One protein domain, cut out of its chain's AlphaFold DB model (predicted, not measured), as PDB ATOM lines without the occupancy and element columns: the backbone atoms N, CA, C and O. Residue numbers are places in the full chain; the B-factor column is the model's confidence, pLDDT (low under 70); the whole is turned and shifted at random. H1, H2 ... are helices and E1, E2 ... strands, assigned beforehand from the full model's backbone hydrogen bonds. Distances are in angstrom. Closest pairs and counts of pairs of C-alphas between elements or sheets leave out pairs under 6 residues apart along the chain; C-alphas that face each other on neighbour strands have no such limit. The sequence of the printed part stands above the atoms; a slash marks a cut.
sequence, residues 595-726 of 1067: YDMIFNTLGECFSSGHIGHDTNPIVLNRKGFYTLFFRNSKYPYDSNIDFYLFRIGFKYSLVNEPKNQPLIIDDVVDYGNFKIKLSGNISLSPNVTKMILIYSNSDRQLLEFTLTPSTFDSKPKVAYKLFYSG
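This is residues 595 to 726 of the 1067 residues of the protein "Patatin-family phospholipase, putative" of Theileria annulata (UniProt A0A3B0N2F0). Two strongly twisted four-stranded sheets lie face to face as a sandwich, E1, E10, E3, E8 in one and E2, E9, E4, E7 in the other, and the chain winds back and forth between them as a jelly roll. A small hairpin, E5 and E6, lies off one side near E8, and the short helix H1 only grazes the first sheet; residues 659 to 664 stick out. The printed part has 132 residues, with H1 first and E1 to E10 following in order; each sheet is antiparallel, and the class is mostly strand. The whole is compact, with a radius of gyration of the C-alphas of 15.9 A and spans of 50 by 33 by 30 A.

H1 is residues 595 to 601, with C-alpha 595 at (-53.724, -7.508, -30.281). E1 is residues 607 to 611 and E2 618 to 620. E3, residues 624 to 632, is 26.5 A long, and E4, 648 to 656, is 26.0 A. E5 is residues 668 to 670, E6 674 to 676 and E7 679 to 684. E8, residues 689 to 696, is 22.3 A long, and E9, 701 to 708, is 22.5 A. E10, residues 718 to 726, is 24.6 A long and ends with C-alpha 726 at (-51.427, -17.175, -12.157).

The two sheets of the sandwich have their facing parts 10.1 A centre to centre. In the jelly roll, four nested antiparallel pairs, E1 stands with E10 (N 611 to O 718, 2.8 A), E2 with E9 (N 620 to O 701, 2.8 A), E3 with E8 (N 626 to O 694, 2.8 A) and E4 with E7 (N 682 to O 650, 2.8 A), each within hydrogen-bond range. E10 and E3 are also antiparallel neighbours, with N 719 and O 631 at 2.8 A, as are E9 and E4, with N 651 and O 706 at 2.8 A. In the hairpin of E5 and E6, N 670 and O 674 are 3.0 A apart. E6 runs on into E7 at 69 degrees. The closest C-alphas of E6 and E8, those of Ile 676 and Ile 694, are 6.5 A apart. H1 only grazes the first sheet, with its residues 595 to 599; 2 of its 3 O i to N i+4 pairs are within hydrogen-bond range.

The farthest C-alphas, those of Asn 640 and Asn 660, are 53.1 A apart. The printed part has no cut. The links E3 to E4, 15 residues, and E4 to E5, 11 residues, are long. The mean pLDDT of the printed part is 75.2; 40 residues are under 70, among them 633 to 646 and 657 to 673.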
ATOM      1  N   TYR A 595     -53.758  -7.329 -31.732       61.12
ATOM      2  CA  TYR A 595     -53.724  -7.508 -30.281       61.12
ATOM      3  C   TYR A 595     -54.795  -6.688 -29.542       61.12
ATOM      4  O   TYR A 595     -55.153  -7.054 -28.427       61.12
ATOM      5  N   ASP A 596     -55.377  -5.645 -30.148       63.28
ATOM      6  CA  ASP A 596     -56.449  -4.862 -29.517       63.28
ATOM      7  C   ASP A 596     -57.722  -5.708 -29.321       63.28
ATOM      8  O   ASP A 596     -58.371  -5.597 -28.283       63.28
ATOM      9  N   MET A 597     -58.021  -6.635 -30.244       61.91
ATOM     10  CA  MET A 597     -59.067  -7.654 -30.051       61.91
ATOM     11  C   MET A 597     -58.734  -8.615 -28.901       61.91
ATOM     12  O   MET A 597     -59.603  -8.944 -28.098       61.91
ATOM     13  N   ILE A 598     -57.472  -9.035 -28.794       66.50
ATOM     14  CA  ILE A 598     -57.002 -10.002 -27.786       66.50
ATOM     15  C   ILE A 598     -57.064  -9.394 -26.384       66.50
ATOM     16  O   ILE A 598     -57.396 -10.055 -25.406       66.50
ATOM     17  N   PHE A 599     -56.819  -8.093 -26.267       70.56
ATOM     18  CA  PHE A 599     -56.989  -7.392 -25.002       70.56
ATOM     19  C   PHE A 599     -58.452  -7.221 -24.570       70.56
ATOM     20  O   PHE A 599     -58.674  -6.844 -23.424       70.56
ATOM     21  N   ASN A 600     -59.422  -7.496 -25.447       69.69
ATOM     22  CA  ASN A 600     -60.842  -7.545 -25.096       69.69
ATOM     23  C   ASN A 600     -61.287  -8.971 -24.707       69.69
ATOM     24  O   ASN A 600     -62.242  -9.119 -23.952       69.69
ATOM     25  N   THR A 601     -60.601 -10.019 -25.186       71.62
ATOM     26  CA  THR A 601     -60.885 -11.429 -24.840       71.62
ATOM     27  C   THR A 601     -60.155 -11.898 -23.578       71.62
ATOM     28  O   THR A 601     -60.694 -12.717 -22.837       71.62
ATOM     29  N   LEU A 602     -58.964 -11.359 -23.286       74.62
ATOM     30  CA  LEU A 602     -58.158 -11.708 -22.104       74.62
ATOM     31  C   LEU A 602     -58.723 -11.209 -20.757       74.62
ATOM     32  O   LEU A 602     -58.162 -11.542 -19.712       74.62
ATOM     33  N   GLY A 603     -59.813 -10.437 -20.759       73.81
ATOM     34  CA  GLY A 603     -60.431  -9.891 -19.549       73.81
ATOM     35  C   GLY A 603     -59.644  -8.732 -18.926       73.81
ATOM     36  O   GLY A 603     -58.898  -8.022 -19.604       73.81
ATOM     37  N   GLU A 604     -59.835  -8.507 -17.626       79.25
ATOM     38  CA  GLU A 604     -59.213  -7.386 -16.915       79.25
ATOM     39  C   GLU A 604     -57.686  -7.536 -16.817       79.25
ATOM     40  O   GLU A 604     -57.154  -8.491 -16.242       79.25
ATOM     41  N   CYS A 605     -56.954  -6.554 -17.346       84.06
ATOM     42  CA  CYS A 605     -55.512  -6.461 -17.147       84.06
ATOM     43  C   CYS A 605     -55.190  -6.037 -15.702       84.06
ATOM     44  O   CYS A 605     -55.783  -5.098 -15.174       84.06
ATOM     45  N   PHE A 606     -54.176  -6.660 -15.097       84.75
ATOM     46  CA  PHE A 606     -53.646  -6.286 -13.779       84.75
ATOM     47  C   PHE A 606     -53.152  -4.829 -13.750       84.75
ATOM     48  O   PHE A 606     -53.258  -4.150 -12.731       84.75
ATOM     49  N   SER A 607     -52.599  -4.343 -14.864       88.12
ATOM     50  CA  SER A 607     -52.271  -2.930 -15.059       88.12
ATOM     51  C   SER A 607     -52.194  -2.594 -16.548       88.12
ATOM     52  O   SER A 607     -51.868  -3.452 -17.370       88.12
ATOM     53  N   SER A 608     -52.465  -1.346 -16.919       89.19
ATOM     54  CA  SER A 608     -52.210  -0.837 -18.267       89.19
ATOM     55  C   SER A 608     -51.913   0.657 -18.245       89.19
ATOM     56  O   SER A 608     -52.305   1.369 -17.320       89.19
ATOM     57  N   GLY A 609     -51.208   1.143 -19.263       87.50
ATOM     58  CA  GLY A 609     -50.845   2.551 -19.341       87.50
ATOM     59  C   GLY A 609     -49.800   2.842 -20.406       87.50
ATOM     60  O   GLY A 609     -49.689   2.132 -21.405       87.50
ATOM     61  N   HIS A 610     -49.033   3.908 -20.181       86.88
ATOM     62  CA  HIS A 610     -47.945   4.337 -21.056       86.88
ATOM     63  C   HIS A 610     -46.657   4.516 -20.255       86.88
ATOM     64  O   HIS A 610     -46.656   5.201 -19.235       86.88
ATOM     65  N   ILE A 611     -45.569   3.946 -20.762       85.69
ATOM     66  CA  ILE A 611     -44.205   4.114 -20.267       85.69
ATOM     67  C   ILE A 611     -43.560   5.262 -21.055       85.69
ATOM     68  O   ILE A 611     -43.535   5.224 -22.285       85.69
ATOM     69  N   GLY A 612     -43.066   6.278 -20.353       83.50
ATOM     70  CA  GLY A 612     -42.158   7.330 -20.824       83.50
ATOM     71  C   GLY A 612     -40.919   7.438 -19.916       83.50
ATOM     72  O   GLY A 612     -40.726   6.608 -19.028       83.50
ATOM     73  N   HIS A 613     -40.079   8.460 -20.101       74.19
ATOM     74  CA  HIS A 613     -38.882   8.645 -19.259       74.19
ATOM     75  C   HIS A 613     -39.195   8.788 -17.761       74.19
ATOM     76  O   HIS A 613     -38.452   8.268 -16.938       74.19
ATOM     77  N   ASP A 614     -40.317   9.425 -17.427       72.44
ATOM     78  CA  ASP A 614     -40.698   9.780 -16.056       72.44
ATOM     79  C   ASP A 614     -41.724   8.792 -15.452       72.44
ATOM     80  O   ASP A 614     -42.596   9.180 -14.674       72.44
ATOM     81  N   THR A 615     -41.705   7.514 -15.864       81.69
ATOM     82  CA  THR A 615     -42.687   6.522 -15.375       81.69
ATOM     83  C   THR A 615     -42.283   5.981 -14.011       81.69
ATOM     84  O   THR A 615     -41.204   5.412 -13.867       81.69
ATOM     85  N   ASN A 616     -43.188   6.064 -13.035       84.19
ATOM     86  CA  ASN A 616     -43.036   5.337 -11.776       84.19
ATOM     87  C   ASN A 616     -42.986   3.811 -12.030       84.19
ATOM     88  O   ASN A 616     -43.714   3.328 -12.907       84.19
ATOM     89  N   PRO A 617     -42.202   3.037 -11.255       87.00
ATOM     90  CA  PRO A 617     -42.210   1.577 -11.329       87.00
ATOM     91  C   PRO A 617     -43.604   0.980 -11.097       87.00
ATOM     92  O   PRO A 617     -44.376   1.475 -10.272       87.00
ATOM     93  N   ILE A 618     -43.922  -0.118 -11.788       89.62
ATOM     94  CA  ILE A 618     -45.191  -0.832 -11.588       89.62
ATOM     95  C   ILE A 618     -45.046  -1.772 -10.390       89.62
ATOM     96  O   ILE A 618     -44.198  -2.663 -10.402       89.62
ATOM     97  N   VAL A 619     -45.898  -1.617  -9.375       89.56
ATOM     98  CA  VAL A 619     -45.893  -2.498  -8.197       89.56
ATOM     99  C   VAL A 619     -46.621  -3.812  -8.505       89.56
ATOM    100  O   VAL A 619     -47.840  -3.844  -8.690       89.56
ATOM    101  N   LEU A 620     -45.877  -4.917  -8.533       90.38
ATOM    102  CA  LEU A 620     -46.403  -6.275  -8.633       90.38
ATOM    103  C   LEU A 620     -46.864  -6.744  -7.248       90.38
ATOM    104  O   LEU A 620     -46.092  -7.289  -6.465       90.38
ATOM    105  N   ASN A 621     -48.143  -6.500  -6.953       87.44
ATOM    106  CA  ASN A 621     -48.805  -6.794  -5.673       87.44
ATOM    107  C   ASN A 621     -49.145  -8.289  -5.432       87.44
ATOM    108  O   ASN A 621     -50.024  -8.584  -4.620       87.44
ATOM    109  N   ARG A 622     -48.561  -9.232  -6.191       88.50
ATOM    110  CA  ARG A 622     -48.806 -10.685  -6.074       88.50
ATOM    111  C   ARG A 622     -47.576 -11.480  -6.504       88.50
ATOM    112  O   ARG A 622     -47.040 -11.234  -7.582       88.50
ATOM    113  N   LYS A 623     -47.190 -12.495  -5.731       87.56
ATOM    114  CA  LYS A 623     -46.242 -13.529  -6.164       87.56
ATOM    115  C   LYS A 623     -46.867 -14.418  -7.250       87.56
ATOM    116  O   LYS A 623     -47.962 -14.942  -7.063       87.56
ATOM    117  N   GLY A 624     -46.174 -14.628  -8.368       88.81
ATOM    118  CA  GLY A 624     -46.682 -15.421  -9.494       88.81
ATOM    119  C   GLY A 624     -46.183 -14.960 -10.863       88.81
ATOM    120  O   GLY A 624     -45.353 -14.058 -10.972       88.81
ATOM    121  N   PHE A 625     -46.693 -15.596 -11.915       90.25
ATOM    122  CA  PHE A 625     -46.363 -15.278 -13.301       90.25
ATOM    123  C   PHE A 625     -47.155 -14.079 -13.815       90.25
ATOM    124  O   PHE A 625     -48.303 -13.839 -13.435       90.25
ATOM    125  N   TYR A 626     -46.544 -13.354 -14.741       91.38
ATOM    126  CA  TYR A 626     -47.103 -12.193 -15.404       91.38
ATOM    127  C   TYR A 626     -46.776 -12.238 -16.897       91.38
ATOM    128  O   TYR A 626     -45.625 -12.451 -17.281       91.38
ATOM    129  N   THR A 627     -47.773 -11.979 -17.739       91.56
ATOM    130  CA  THR A 627     -47.584 -11.787 -19.183       91.56
ATOM    131  C   THR A 627     -47.776 -10.316 -19.507       91.56
ATOM    132  O   THR A 627     -48.823  -9.735 -19.214       91.56
ATOM    133  N   LEU A 628     -46.755  -9.697 -20.092       90.50
ATOM    134  CA  LEU A 628     -46.710  -8.262 -20.336       90.50
ATOM    135  C   LEU A 628     -46.559  -7.970 -21.827       90.50
ATOM    136  O   LEU A 628     -45.578  -8.366 -22.456       90.50
ATOM    137  N   PHE A 629     -47.536  -7.257 -22.378       89.69
ATOM    138  CA  PHE A 629     -47.562  -6.824 -23.768       89.69
ATOM    139  C   PHE A 629     -47.170  -5.348 -23.878       89.69
ATOM    140  O   PHE A 629     -47.631  -4.528 -23.083       89.69
ATOM    141  N   PHE A 630     -46.378  -5.005 -24.894       87.88
ATOM    142  CA  PHE A 630     -45.910  -3.647 -25.187       87.88
ATOM    143  C   PHE A 630     -46.107  -3.300 -26.660       87.88
ATOM    144  O   PHE A 630     -45.857  -4.141 -27.521       87.88
ATOM    145  N   ARG A 631     -46.435  -2.040 -26.960       84.44
ATOM    146  CA  ARG A 631     -46.516  -1.499 -28.327       84.44
ATOM    147  C   ARG A 631     -45.999  -0.055 -28.364       84.44
ATOM    148  O   ARG A 631     -46.289   0.730 -27.463       84.44
ATOM    149  N   ASN A 632     -45.262   0.327 -29.410       81.38
ATOM    150  CA  ASN A 632     -44.905   1.736 -29.653       81.38
ATOM    151  C   ASN A 632     -46.196   2.561 -29.854       81.38
ATOM    152  O   ASN A 632     -46.974   2.268 -30.761       81.38
ATOM    153  N   SER A 633     -46.445   3.563 -29.001       68.19
ATOM    154  CA  SER A 633     -47.766   4.207 -28.904       68.19
ATOM    155  C   SER A 633     -47.968   5.416 -29.823       68.19
ATOM    156  O   SER A 633     -49.039   6.016 -29.789       68.19
ATOM    157  N   LYS A 634     -46.941   5.850 -30.567       61.31
ATOM    158  CA  LYS A 634     -46.952   7.153 -31.260       61.31
ATOM    159  C   LYS A 634     -47.200   7.107 -32.768       61.31
ATOM    160  O   LYS A 634     -47.578   8.135 -33.320       61.31
ATOM    161  N   TYR A 635     -46.979   5.968 -33.428       56.09
ATOM    162  CA  TYR A 635     -46.808   5.931 -34.889       56.09
ATOM    163  C   TYR A 635     -47.737   4.943 -35.631       56.09
ATOM    164  O   TYR A 635     -47.276   3.917 -36.135       56.09
ATOM    165  N   PRO A 636     -49.039   5.258 -35.769       50.22
ATOM    166  CA  PRO A 636     -49.881   4.695 -36.821       50.22
ATOM    167  C   PRO A 636     -49.606   5.455 -38.135       50.22
ATOM    168  O   PRO A 636     -50.164   6.527 -38.354       50.22
ATOM    169  N   TYR A 637     -48.710   4.937 -38.981       53.12
ATOM    170  CA  TYR A 637     -48.247   5.612 -40.205       53.12
ATOM    171  C   TYR A 637     -48.309   4.724 -41.451       53.12
ATOM    172  O   TYR A 637     -48.292   3.498 -41.345       53.12
ATOM    173  N   ASP A 638     -48.367   5.382 -42.613       47.38
ATOM    174  CA  ASP A 638     -48.261   4.780 -43.946       47.38
ATOM    175  C   ASP A 638     -46.977   3.961 -44.137       47.38
ATOM    176  O   ASP A 638     -45.935   4.246 -43.543       47.38
ATOM    177  N   SER A 639     -47.042   2.988 -45.048       52.62
ATOM    178  CA  SER A 639     -45.995   1.998 -45.360       52.62
ATOM    179  C   SER A 639     -44.675   2.555 -45.914       52.62
ATOM    180  O   SER A 639     -43.768   1.782 -46.206       52.62
ATOM    181  N   ASN A 640     -44.558   3.872 -46.092       51.19
ATOM    182  CA  ASN A 640     -43.579   4.498 -46.988       51.19
ATOM    183  C   ASN A 640     -42.468   5.272 -46.245       51.19
ATOM    184  O   ASN A 640     -41.851   6.164 -46.825       51.19
ATOM    185  N   ILE A 641     -42.236   4.981 -44.960       56.25
ATOM    186  CA  ILE A 641     -41.220   5.637 -44.117       56.25
ATOM    187  C   ILE A 641     -40.375   4.568 -43.408       56.25
ATOM    188  O   ILE A 641     -40.923   3.618 -42.853       56.25
ATOM    189  N   ASP A 642     -39.049   4.741 -43.387       51.62
ATOM    190  CA  ASP A 642     -38.094   3.765 -42.842       51.62
ATOM    191  C   ASP A 642     -38.378   3.356 -41.385       51.62
ATOM    192  O   ASP A 642     -38.089   4.077 -40.423       51.62
ATOM    193  N   PHE A 643     -38.865   2.122 -41.222       58.12
ATOM    194  CA  PHE A 643     -39.258   1.512 -39.944       58.12
ATOM    195  C   PHE A 643     -38.158   1.516 -38.866       58.12
ATOM    196  O   PHE A 643     -38.456   1.429 -37.672       58.12
ATOM    197  N   TYR A 644     -36.887   1.616 -39.263       58.22
ATOM    198  CA  TYR A 644     -35.728   1.569 -38.366       58.22
ATOM    199  C   TYR A 644     -35.568   2.832 -37.511       58.22
ATOM    200  O   TYR A 644     -35.160   2.727 -36.356       58.22
ATOM    201  N   LEU A 645     -35.928   4.009 -38.039       60.22
ATOM    202  CA  LEU A 645     -35.697   5.309 -37.385       60.22
ATOM    203  C   LEU A 645     -36.560   5.507 -36.121       60.22
ATOM    204  O   LEU A 645     -36.224   6.296 -35.238       60.22
ATOM    205  N   PHE A 646     -37.657   4.750 -36.021       66.12
ATOM    206  CA  PHE A 646     -38.653   4.821 -34.948       66.12
ATOM    207  C   PHE A 646     -38.653   3.583 -34.033       66.12
ATOM    208  O   PHE A 646     -39.605   3.363 -33.279       66.12
ATOM    209  N   ARG A 647     -37.590   2.765 -34.079       76.12
ATOM    210  CA  ARG A 647     -37.378   1.665 -33.127       76.12
ATOM    211  C   ARG A 647     -37.086   2.238 -31.732       76.12
ATOM    212  O   ARG A 647     -36.120   2.975 -31.551       76.12
ATOM    213  N   ILE A 648     -37.917   1.901 -30.743       80.44
ATOM    214  CA  ILE A 648     -37.741   2.324 -29.343       80.44
ATOM    215  C   ILE A 648     -36.987   1.229 -28.589       80.44
ATOM    216  O   ILE A 648     -37.492   0.115 -28.446       80.44
ATOM    217  N   GLY A 649     -35.798   1.543 -28.077       82.56
ATOM    218  CA  GLY A 649     -35.119   0.686 -27.111       82.56
ATOM    219  C   GLY A 649     -35.707   0.884 -25.715       82.56
ATOM    220  O   GLY A 649     -35.916   2.017 -25.288       82.56
ATOM    221  N   PHE A 650     -35.944  -0.194 -24.973       84.62
ATOM    222  CA  PHE A 650     -36.170  -0.111 -23.533       84.62
ATOM    223  C   PHE A 650     -35.548  -1.300 -22.804       84.62
ATOM    224  O   PHE A 650     -35.499  -2.419 -23.317       84.62
ATOM    225  N   LYS A 651     -35.080  -1.051 -21.586       87.19
ATOM    226  CA  LYS A 651     -34.717  -2.073 -20.609       87.19
ATOM    227  C   LYS A 651     -35.866  -2.238 -19.620       87.19
ATOM    228  O   LYS A 651     -36.474  -1.243 -19.228       87.19
ATOM    229  N   TYR A 652     -36.129  -3.467 -19.194       88.00
ATOM    230  CA  TYR A 652     -36.917  -3.758 -17.996       88.00
ATOM    231  C   TYR A 652     -36.029  -4.406 -16.932       88.00
ATOM    232  O   TYR A 652     -35.077  -5.123 -17.262       88.00
ATOM    233  N   SER A 653     -36.346  -4.173 -15.662       86.50
ATOM    234  CA  SER A 653     -35.714  -4.847 -14.523       86.50
ATOM    235  C   SER A 653     -36.696  -4.998 -13.372       86.50
ATOM    236  O   SER A 653     -37.412  -4.058 -13.035       86.50
ATOM    237  N   LEU A 654     -36.720  -6.184 -12.768       84.12
ATOM    238  CA  LEU A 654     -37.514  -6.462 -11.582       84.12
ATOM    239  C   LEU A 654     -36.664  -6.257 -10.321       84.12
ATOM    240  O   LEU A 654     -35.591  -6.845 -10.183       84.12
ATOM    241  N   VAL A 655     -37.139  -5.404  -9.417       82.12
ATOM    242  CA  VAL A 655     -36.413  -4.931  -8.231       82.12
ATOM    243  C   VAL A 655     -37.277  -5.153  -6.986       82.12
ATOM    244  O   VAL A 655     -38.496  -5.020  -7.029       82.12
ATOM    245  N   ASN A 656     -36.676  -5.515  -5.854       73.50
ATOM    246  CA  ASN A 656     -37.408  -5.637  -4.587       73.50
ATOM    247  C   ASN A 656     -37.683  -4.256  -3.971       73.50
ATOM    248  O   ASN A 656     -36.830  -3.373  -4.047       73.50
ATOM    249  N   GLU A 657     -38.821  -4.078  -3.283       68.62
ATOM    250  CA  GLU A 657     -38.977  -2.930  -2.372       68.62
ATOM    251  C   GLU A 657     -37.809  -2.915  -1.354       68.62
ATOM    252  O   GLU A 657     -37.452  -3.974  -0.823       68.62
ATOM    253  N   PRO A 658     -37.208  -1.749  -1.043       58.62
ATOM    254  CA  PRO A 658     -36.001  -1.676  -0.221       58.62
ATOM    255  C   PRO A 658     -36.262  -2.085   1.238       58.62
ATOM    256  O   PRO A 658     -36.740  -1.296   2.053       58.62
ATOM    257  N   LYS A 659     -35.915  -3.335   1.579       50.31
ATOM    258  CA  LYS A 659     -36.022  -3.919   2.931       50.31
ATOM    259  C   LYS A 659     -34.760  -4.684   3.353       50.31
ATOM    260  O   LYS A 659     -34.818  -5.875   3.633       50.31
ATOM    261  N   ASN A 660     -33.622  -3.986   3.412       45.31
ATOM    262  CA  ASN A 660     -32.389  -4.359   4.140       45.31
ATOM    263  C   ASN A 660     -31.817  -5.789   3.970       45.31
ATOM    264  O   ASN A 660     -30.990  -6.208   4.778       45.31
ATOM    265  N   GLN A 661     -32.189  -6.530   2.925       45.22
ATOM    266  CA  GLN A 661     -31.608  -7.834   2.604       45.22
ATOM    267  C   GLN A 661     -31.224  -7.889   1.121       45.22
ATOM    268  O   GLN A 661     -32.106  -7.764   0.267       45.22
ATOM    269  N   PRO A 662     -29.937  -8.108   0.786       38.88
ATOM    270  CA  PRO A 662     -29.523  -8.453  -0.565       38.88
ATOM    271  C   PRO A 662     -29.877  -9.922  -0.822       38.88
ATOM    272  O   PRO A 662     -29.011 -10.796  -0.828       38.88
ATOM    273  N   LEU A 663     -31.169 -10.207  -1.000       42.97
ATOM    274  CA  LEU A 663     -31.584 -11.490  -1.553       42.97
ATOM    275  C   LEU A 663     -31.000 -11.580  -2.965       42.97
ATOM    276  O   LEU A 663     -31.219 -10.671  -3.772       42.97
ATOM    277  N   ILE A 664     -30.259 -12.649  -3.258       41.72
ATOM    278  CA  ILE A 664     -29.798 -12.911  -4.620       41.72
ATOM    279  C   ILE A 664     -31.055 -13.041  -5.480       41.72
ATOM    280  O   ILE A 664     -31.932 -13.862  -5.202       41.72
ATOM    281  N   ILE A 665     -31.179 -12.172  -6.486       44.09
ATOM    282  CA  ILE A 665     -32.276 -12.217  -7.453       44.09
ATOM    283  C   ILE A 665     -31.911 -13.292  -8.477       44.09
ATOM    284  O   ILE A 665     -31.573 -13.008  -9.625       44.09
ATOM    285  N   ASP A 666     -31.923 -14.540  -8.012       46.47
ATOM    286  CA  ASP A 666     -31.902 -15.691  -8.893       46.47
ATOM    287  C   ASP A 666     -33.168 -15.639  -9.751       46.47
ATOM    288  O   ASP A 666     -34.295 -15.526  -9.254       46.47
ATOM    289  N   ASP A 667     -32.962 -15.689 -11.067       53.22
ATOM    290  CA  ASP A 667     -34.020 -15.937 -12.039       53.22
ATOM    291  C   ASP A 667     -34.833 -17.180 -11.633       53.22
ATOM    292  O   ASP A 667     -34.304 -18.071 -10.968       53.22
ATOM    293  N   VAL A 668     -36.095 -17.296 -12.069       54.81
ATOM    294  CA  VAL A 668     -36.867 -18.533 -11.833       54.81
ATOM    295  C   VAL A 668     -36.258 -19.659 -12.647       54.81
ATOM    296  O   VAL A 668     -36.626 -19.867 -13.803       54.81
ATOM    297  N   VAL A 669     -35.309 -20.349 -12.026       53.16
ATOM    298  CA  VAL A 669     -34.702 -21.571 -12.516       53.16
ATOM    299  C   VAL A 669     -35.577 -22.724 -12.060       53.16
ATOM    300  O   VAL A 669     -35.618 -23.042 -10.871       53.16
ATOM    301  N   ASP A 670     -36.259 -23.373 -13.001       57.06
ATOM    302  CA  ASP A 670     -36.678 -24.743 -12.733       57.06
ATOM    303  C   ASP A 670     -35.439 -25.635 -12.798       57.06
ATOM    304  O   ASP A 670     -34.677 -25.564 -13.764       57.06
ATOM    305  N   TYR A 671     -35.237 -26.459 -11.770       51.38
ATOM    306  CA  TYR A 671     -33.949 -27.069 -11.423       51.38
ATOM    307  C   TYR A 671     -33.302 -27.982 -12.485       51.38
ATOM    308  O   TYR A 671     -32.169 -28.414 -12.259       51.38
ATOM    309  N   GLY A 672     -33.984 -28.300 -13.589       51.22
ATOM    310  CA  GLY A 672     -33.430 -29.022 -14.737       51.22
ATOM    311  C   GLY A 672     -33.270 -28.194 -16.019       51.22
ATOM    312  O   GLY A 672     -32.247 -28.329 -16.683       51.22
ATOM    313  N   ASN A 673     -34.252 -27.359 -16.398       62.56
ATOM    314  CA  ASN A 673     -34.401 -26.977 -17.815       62.56
ATOM    315  C   ASN A 673     -34.790 -25.530 -18.160       62.56
ATOM    316  O   ASN A 673     -34.649 -25.160 -19.326       62.56
ATOM    317  N   PHE A 674     -35.287 -24.705 -17.236       71.75
ATOM    318  CA  PHE A 674     -35.996 -23.459 -17.586       71.75
ATOM    319  C   PHE A 674     -35.538 -22.243 -16.772       71.75
ATOM    320  O   PHE A 674     -35.215 -22.395 -15.602       71.75
ATOM    321  N   LYS A 675     -35.537 -21.043 -17.381       75.94
ATOM    322  CA  LYS A 675     -35.127 -19.767 -16.767       75.94
ATOM    323  C   LYS A 675     -35.885 -18.560 -17.359       75.94
ATOM    324  O   LYS A 675     -35.680 -18.227 -18.529       75.94
ATOM    325  N   ILE A 676     -36.700 -17.850 -16.567       76.94
ATOM    326  CA  ILE A 676     -37.246 -16.513 -16.929       76.94
ATOM    327  C   ILE A 676     -36.194 -15.442 -16.649       76.94
ATOM    328  O   ILE A 676     -35.691 -15.419 -15.533       76.94
ATOM    329  N   LYS A 677     -35.909 -14.517 -17.578       73.31
ATOM    330  CA  LYS A 677     -35.038 -13.365 -17.254       73.31
ATOM    331  C   LYS A 677     -35.777 -12.335 -16.400       73.31
ATOM    332  O   LYS A 677     -36.792 -11.793 -16.830       73.31
ATOM    333  N   LEU A 678     -35.217 -11.981 -15.247       73.19
ATOM    334  CA  LEU A 678     -35.744 -10.911 -14.388       73.19
ATOM    335  C   LEU A 678     -35.275  -9.499 -14.808       73.19
ATOM    336  O   LEU A 678     -35.711  -8.495 -14.243       73.19
ATOM    337  N   SER A 679     -34.440  -9.396 -15.848       80.56
ATOM    338  CA  SER A 679     -34.196  -8.149 -16.586       80.56
ATOM    339  C   SER A 679     -33.817  -8.410 -18.049       80.56
ATOM    340  O   SER A 679     -33.319  -9.484 -18.395       80.56
ATOM    341  N   GLY A 680     -34.021  -7.426 -18.926       81.81
ATOM    342  CA  GLY A 680     -33.653  -7.552 -20.337       81.81
ATOM    343  C   GLY A 680     -33.783  -6.261 -21.139       81.81
ATOM    344  O   GLY A 680     -34.516  -5.352 -20.762       81.81
ATOM    345  N   ASN A 681     -33.073  -6.204 -22.268       85.25
ATOM    346  CA  ASN A 681     -33.111  -5.100 -23.231       85.25
ATOM    347  C   ASN A 681     -33.949  -5.516 -24.448       85.25
ATOM    348  O   ASN A 681     -33.727  -6.592 -25.003       85.25
ATOM    349  N   ILE A 682     -34.885  -4.672 -24.884       83.75
ATOM    350  CA  ILE A 682     -35.796  -4.941 -26.002       83.75
ATOM    351  C   ILE A 682     -35.853  -3.736 -26.939       83.75
ATOM    352  O   ILE A 682     -36.007  -2.598 -26.509       83.75
ATOM    353  N   SER A 683     -35.792  -4.010 -28.242       83.56
ATOM    354  CA  SER A 683     -36.123  -3.049 -29.297       83.56
ATOM    355  C   SER A 683     -37.564  -3.266 -29.775       83.56
ATOM    356  O   SER A 683     -37.933  -4.389 -30.139       83.56
ATOM    357  N   LEU A 684     -38.385  -2.214 -29.749       80.88
ATOM    358  CA  LEU A 684     -39.763  -2.173 -30.249       80.88
ATOM    359  C   LEU A 684     -39.819  -1.438 -31.590       80.88
ATOM    360  O   LEU A 684     -39.707  -0.212 -31.634       80.88
ATOM    361  N   SER A 685     -40.052  -2.175 -32.675       77.19
ATOM    362  CA  SER A 685     -40.396  -1.590 -33.977       77.19
ATOM    363  C   SER A 685     -41.778  -0.912 -33.943       77.19
ATOM    364  O   SER A 685     -42.630  -1.298 -33.135       77.19
ATOM    365  N   PRO A 686     -42.046   0.074 -34.821       70.44
ATOM    366  CA  PRO A 686     -43.385   0.637 -35.007       70.44
ATOM    367  C   PRO A 686     -44.438  -0.443 -35.292       70.44
ATOM    368  O   PRO A 686     -44.154  -1.424 -35.972       70.44
ATOM    369  N   ASN A 687     -45.649  -0.255 -34.760       68.31
ATOM    370  CA  ASN A 687     -46.819  -1.150 -34.855       68.31
ATOM    371  C   ASN A 687     -46.662  -2.613 -34.390       68.31
ATOM    372  O   ASN A 687     -47.677  -3.259 -34.136       68.31
ATOM    373  N   VAL A 688     -45.449  -3.115 -34.159       75.06
ATOM    374  CA  VAL A 688     -45.223  -4.429 -33.547       75.06
ATOM    375  C   VAL A 688     -45.625  -4.392 -32.071       75.06
ATOM    376  O   VAL A 688     -45.164  -3.544 -31.304       75.06
ATOM    377  N   THR A 689     -46.457  -5.352 -31.667       80.38
ATOM    378  CA  THR A 689     -46.676  -5.672 -30.252       80.38
ATOM    379  C   THR A 689     -45.694  -6.769 -29.850       80.38
ATOM    380  O   THR A 689     -45.606  -7.783 -30.539       80.38
ATOM    381  N   LYS A 690     -44.947  -6.588 -28.755       85.44
ATOM    382  CA  LYS A 690     -44.087  -7.633 -28.171       85.44
ATOM    383  C   LYS A 690     -44.648  -8.115 -26.839       85.44
ATOM    384  O   LYS A 690     -45.229  -7.330 -26.096       85.44
ATOM    385  N   MET A 691     -44.432  -9.394 -26.547       88.12
ATOM    386  CA  MET A 691     -44.781 -10.046 -25.286       88.12
ATOM    387  C   MET A 691     -43.503 -10.379 -24.504       88.12
ATOM    388  O   MET A 691     -42.513 -10.796 -25.103       88.12
ATOM    389  N   ILE A 692     -43.543 -10.237 -23.179       89.44
ATOM    390  CA  ILE A 692     -42.559 -10.791 -22.241       89.44
ATOM    391  C   ILE A 692     -43.301 -11.621 -21.191       89.44
ATOM    392  O   ILE A 692     -44.363 -11.215 -20.712       89.44
ATOM    393  N   LEU A 693     -42.712 -12.748 -20.801       89.50
ATOM    394  CA  LEU A 693     -43.087 -13.515 -19.619       89.50
ATOM    395  C   LEU A 693     -42.181 -13.108 -18.447       89.50
ATOM    396  O   LEU A 693     -40.959 -13.114 -18.577       89.50
ATOM    397  N   ILE A 694     -42.778 -12.735 -17.316       88.50
ATOM    398  CA  ILE A 694     -42.107 -12.258 -16.095       88.50
ATOM    399  C   ILE A 694     -42.636 -13.082 -14.909       88.50
ATOM    400  O   ILE A 694     -43.758 -13.585 -14.951       88.50
ATOM    401  N   TYR A 695     -41.862 -13.217 -13.833       87.06
ATOM    402  CA  TYR A 695     -42.344 -13.775 -12.567       87.06
ATOM    403  C   TYR A 695     -41.984 -12.865 -11.398       87.06
ATOM    404  O   TYR A 695     -40.833 -12.456 -11.275       87.06
ATOM    405  N   SER A 696     -42.959 -12.599 -10.528       87.00
ATOM    406  CA  SER A 696     -42.742 -11.947  -9.239       87.00
ATOM    407  C   SER A 696     -42.502 -13.004  -8.162       87.00
ATOM    408  O   SER A 696     -43.370 -13.844  -7.920       87.00
ATOM    409  N   ASN A 697     -41.345 -12.966  -7.499       80.75
ATOM    410  CA  ASN A 697     -40.973 -13.877  -6.409       80.75
ATOM    411  C   ASN A 697     -41.488 -13.436  -5.025       80.75
ATOM    412  O   ASN A 697     -41.476 -14.235  -4.080       80.75
ATOM    413  N   SER A 698     -41.979 -12.200  -4.940       79.19
ATOM    414  CA  SER A 698     -42.495 -11.514  -3.755       79.19
ATOM    415  C   SER A 698     -43.862 -10.893  -4.071       79.19
ATOM    416  O   SER A 698     -44.153 -10.558  -5.221       79.19
ATOM    417  N   ASP A 699     -44.693 -10.707  -3.044       77.44
ATOM    418  CA  ASP A 699     -45.984 -10.010  -3.144       77.44
ATOM    419  C   ASP A 699     -45.849  -8.486  -3.263       77.44
ATOM    420  O   ASP A 699     -46.853  -7.789  -3.389       77.44
ATOM    421  N   ARG A 700     -44.616  -7.965  -3.219       82.50
ATOM    422  CA  ARG A 700     -44.256  -6.613  -3.657       82.50
ATOM    423  C   ARG A 700     -42.891  -6.625  -4.333       82.50
ATOM    424  O   ARG A 700     -41.855  -6.661  -3.663       82.50
ATOM    425  N   GLN A 701     -42.898  -6.571  -5.659       86.00
ATOM    426  CA  GLN A 701     -41.733  -6.201  -6.463       86.00
ATOM    427  C   GLN A 701     -42.068  -5.000  -7.345       86.00
ATOM    428  O   GLN A 701     -43.218  -4.792  -7.725       86.00
ATOM    429  N   LEU A 702     -41.057  -4.203  -7.656       88.12
ATOM    430  CA  LEU A 702     -41.127  -3.056  -8.541       88.12
ATOM    431  C   LEU A 702     -40.628  -3.486  -9.919       88.12
ATOM    432  O   LEU A 702     -39.477  -3.893 -10.070       88.12
ATOM    433  N   LEU A 703     -41.496  -3.415 -10.922       89.31
ATOM    434  CA  LEU A 703     -41.112  -3.586 -12.316       89.31
ATOM    435  C   LEU A 703     -40.738  -2.217 -12.886       89.31
ATOM    436  O   LEU A 703     -41.600  -1.372 -13.145       89.31
ATOM    437  N   GLU A 704     -39.436  -2.002 -13.029       89.38
ATOM    438  CA  GLU A 704     -38.833  -0.768 -13.517       89.38
ATOM    439  C   GLU A 704     -38.593  -0.824 -15.027       89.38
ATOM    440  O   GLU A 704     -38.311  -1.885 -15.595       89.38
ATOM    441  N   PHE A 705     -38.643   0.344 -15.672       88.00
ATOM    442  CA  PHE A 705     -38.357   0.496 -17.095       88.00
ATOM    443  C   PHE A 705     -37.398   1.655 -17.338       88.00
ATOM    444  O   PHE A 705     -37.606   2.761 -16.848       88.00
ATOM    445  N   THR A 706     -36.383   1.425 -18.166       86.12
ATOM    446  CA  THR A 706     -35.482   2.471 -18.657       86.12
ATOM    447  C   THR A 706     -35.631   2.565 -20.168       86.12
ATOM    448  O   THR A 706     -35.187   1.679 -20.896       86.12
ATOM    449  N   LEU A 707     -36.275   3.622 -20.654       85.50
ATOM    450  CA  LEU A 707     -36.376   3.895 -22.086       85.50
ATOM    451  C   LEU A 707     -35.067   4.487 -22.611       85.50
ATOM    452  O   LEU A 707     -34.560   5.470 -22.070       85.50
ATOM    453  N   THR A 708     -34.555   3.911 -23.694       80.31
ATOM    454  CA  THR A 708     -33.481   4.490 -24.497       80.31
ATOM    455  C   THR A 708     -34.132   5.399 -25.544       80.31
ATOM    456  O   THR A 708     -34.903   4.896 -26.369       80.31
ATOM    457  N   PRO A 709     -33.872   6.719 -25.538       68.75
ATOM    458  CA  PRO A 709     -34.444   7.619 -26.532       68.75
ATOM    459  C   PRO A 709     -33.868   7.297 -27.916       68.75
ATOM    460  O   PRO A 709     -32.692   6.943 -28.033       68.75
ATOM    461  N   SER A 710     -34.680   7.420 -28.967       70.38
ATOM    462  CA  SER A 710     -34.162   7.341 -30.336       70.38
ATOM    463  C   SER A 710     -33.636   8.711 -30.769       70.38
ATOM    464  O   SER A 710     -33.992   9.742 -30.196       70.38
ATOM    465  N   THR A 711     -32.826   8.757 -31.825       69.31
ATOM    466  CA  THR A 711     -32.327  10.022 -32.394       69.31
ATOM    467  C   THR A 711     -33.429  10.913 -32.985       69.31
ATOM    468  O   THR A 711     -33.159  12.068 -33.302       69.31
ATOM    469  N   PHE A 712     -34.657  10.397 -33.130       69.31
ATOM    470  CA  PHE A 712     -35.800  11.093 -33.736       69.31
ATOM    471  C   PHE A 712     -36.976  11.319 -32.773       69.31
ATOM    472  O   PHE A 712     -37.856  12.124 -33.071       69.31
ATOM    473  N   ASP A 713     -36.991  10.663 -31.608       71.88
ATOM    474  CA  ASP A 713     -37.978  10.893 -30.554       71.88
ATOM    475  C   ASP A 713     -37.293  11.035 -29.190       71.88
ATOM    476  O   ASP A 713     -36.876  10.058 -28.568       71.88
ATOM    477  N   SER A 714     -37.222  12.278 -28.711       72.06
ATOM    478  CA  SER A 714     -36.637  12.644 -27.418       72.06
ATOM    479  C   SER A 714     -37.541  12.356 -26.215       72.06
ATOM    480  O   SER A 714     -37.112  12.540 -25.076       72.06
ATOM    481  N   LYS A 715     -38.794  11.931 -26.434       77.25
ATOM    482  CA  LYS A 715     -39.740  11.531 -25.377       77.25
ATOM    483  C   LYS A 715     -40.553  10.304 -25.816       77.25
ATOM    484  O   LYS A 715     -41.777  10.434 -25.963       77.25
ATOM    485  N   PRO A 716     -39.911   9.140 -26.053       79.62
ATOM    486  CA  PRO A 716     -40.584   7.921 -26.489       79.62
ATOM    487  C   PRO A 716     -41.724   7.539 -25.546       79.62
ATOM    488  O   PRO A 716     -41.645   7.749 -24.333       79.62
ATOM    489  N   LYS A 717     -42.794   6.978 -26.118       82.31
ATOM    490  CA  LYS A 717     -43.913   6.413 -25.358       82.31
ATOM    491  C   LYS A 717     -44.241   5.004 -25.837       82.31
ATOM    492  O   LYS A 717     -44.437   4.765 -27.030       82.31
ATOM    493  N   VAL A 718     -44.318   4.083 -24.886       86.19
ATOM    494  CA  VAL A 718     -44.672   2.677 -25.100       86.19
ATOM    495  C   VAL A 718     -45.962   2.396 -24.342       86.19
ATOM    496  O   VAL A 718     -46.005   2.543 -23.126       86.19
ATOM    497  N   ALA A 719     -47.021   2.011 -25.046       87.44
ATOM    498  CA  ALA A 719     -48.243   1.528 -24.417       87.44
ATOM    499  C   ALA A 719     -48.007   0.105 -23.898       87.44
ATOM    500  O   ALA A 719     -47.341  -0.685 -24.572       87.44
ATOM    501  N   TYR A 720     -48.556  -0.230 -22.730       89.69
ATOM    502  CA  TYR A 720     -48.425  -1.564 -22.145       89.69
ATOM    503  C   TYR A 720     -49.742  -2.097 -21.571       89.69
ATOM    504  O   TYR A 720     -50.596  -1.326 -21.121       89.69
ATOM    505  N   LYS A 721     -49.871  -3.429 -21.541       90.62
ATOM    506  CA  LYS A 721     -50.901  -4.162 -20.791       90.62
ATOM    507  C   LYS A 721     -50.279  -5.368 -20.086       90.62
ATOM    508  O   LYS A 721     -49.706  -6.245 -20.727       90.62
ATOM    509  N   LEU A 722     -50.393  -5.377 -18.764       91.81
ATOM    510  CA  LEU A 722     -49.872  -6.380 -17.843       91.81
ATOM    511  C   LEU A 722     -51.013  -7.291 -17.388       91.81
ATOM    512  O   LEU A 722     -51.993  -6.807 -16.825       91.81
ATOM    513  N   PHE A 723     -50.877  -8.597 -17.582       92.38
ATOM    514  CA  PHE A 723     -51.823  -9.606 -17.108       92.38
ATOM    515  C   PHE A 723     -51.163 -10.466 -16.031       92.38
ATOM    516  O   PHE A 723     -49.999 -10.841 -16.161       92.38
ATOM    517  N   TYR A 724     -51.905 -10.775 -14.966       92.75
ATOM    518  CA  TYR A 724     -51.478 -11.752 -13.966       92.75
ATOM    519  C   TYR A 724     -51.812 -13.152 -14.485       92.75
ATOM    520  O   TYR A 724     -52.980 -13.492 -14.657       92.75
ATOM    521  N   SER A 725     -50.782 -13.951 -14.742       90.94
ATOM    522  CA  SER A 725     -50.857 -15.245 -15.431       90.94
ATOM    523  C   SER A 725     -50.901 -16.445 -14.471       90.94
ATOM    524  O   SER A 725     -50.723 -17.591 -14.883       90.94
ATOM    525  N   GLY A 726     -51.182 -16.178 -13.194       90.19
ATOM    526  CA  GLY A 726     -51.427 -17.175 -12.157       90.19
ATOM    527  C   GLY A 726     -50.253 -17.390 -11.192       90.19
ATOM    528  O   GLY A 726     -49.117 -17.012 -11.484       90.19
TER     529      GLY A 726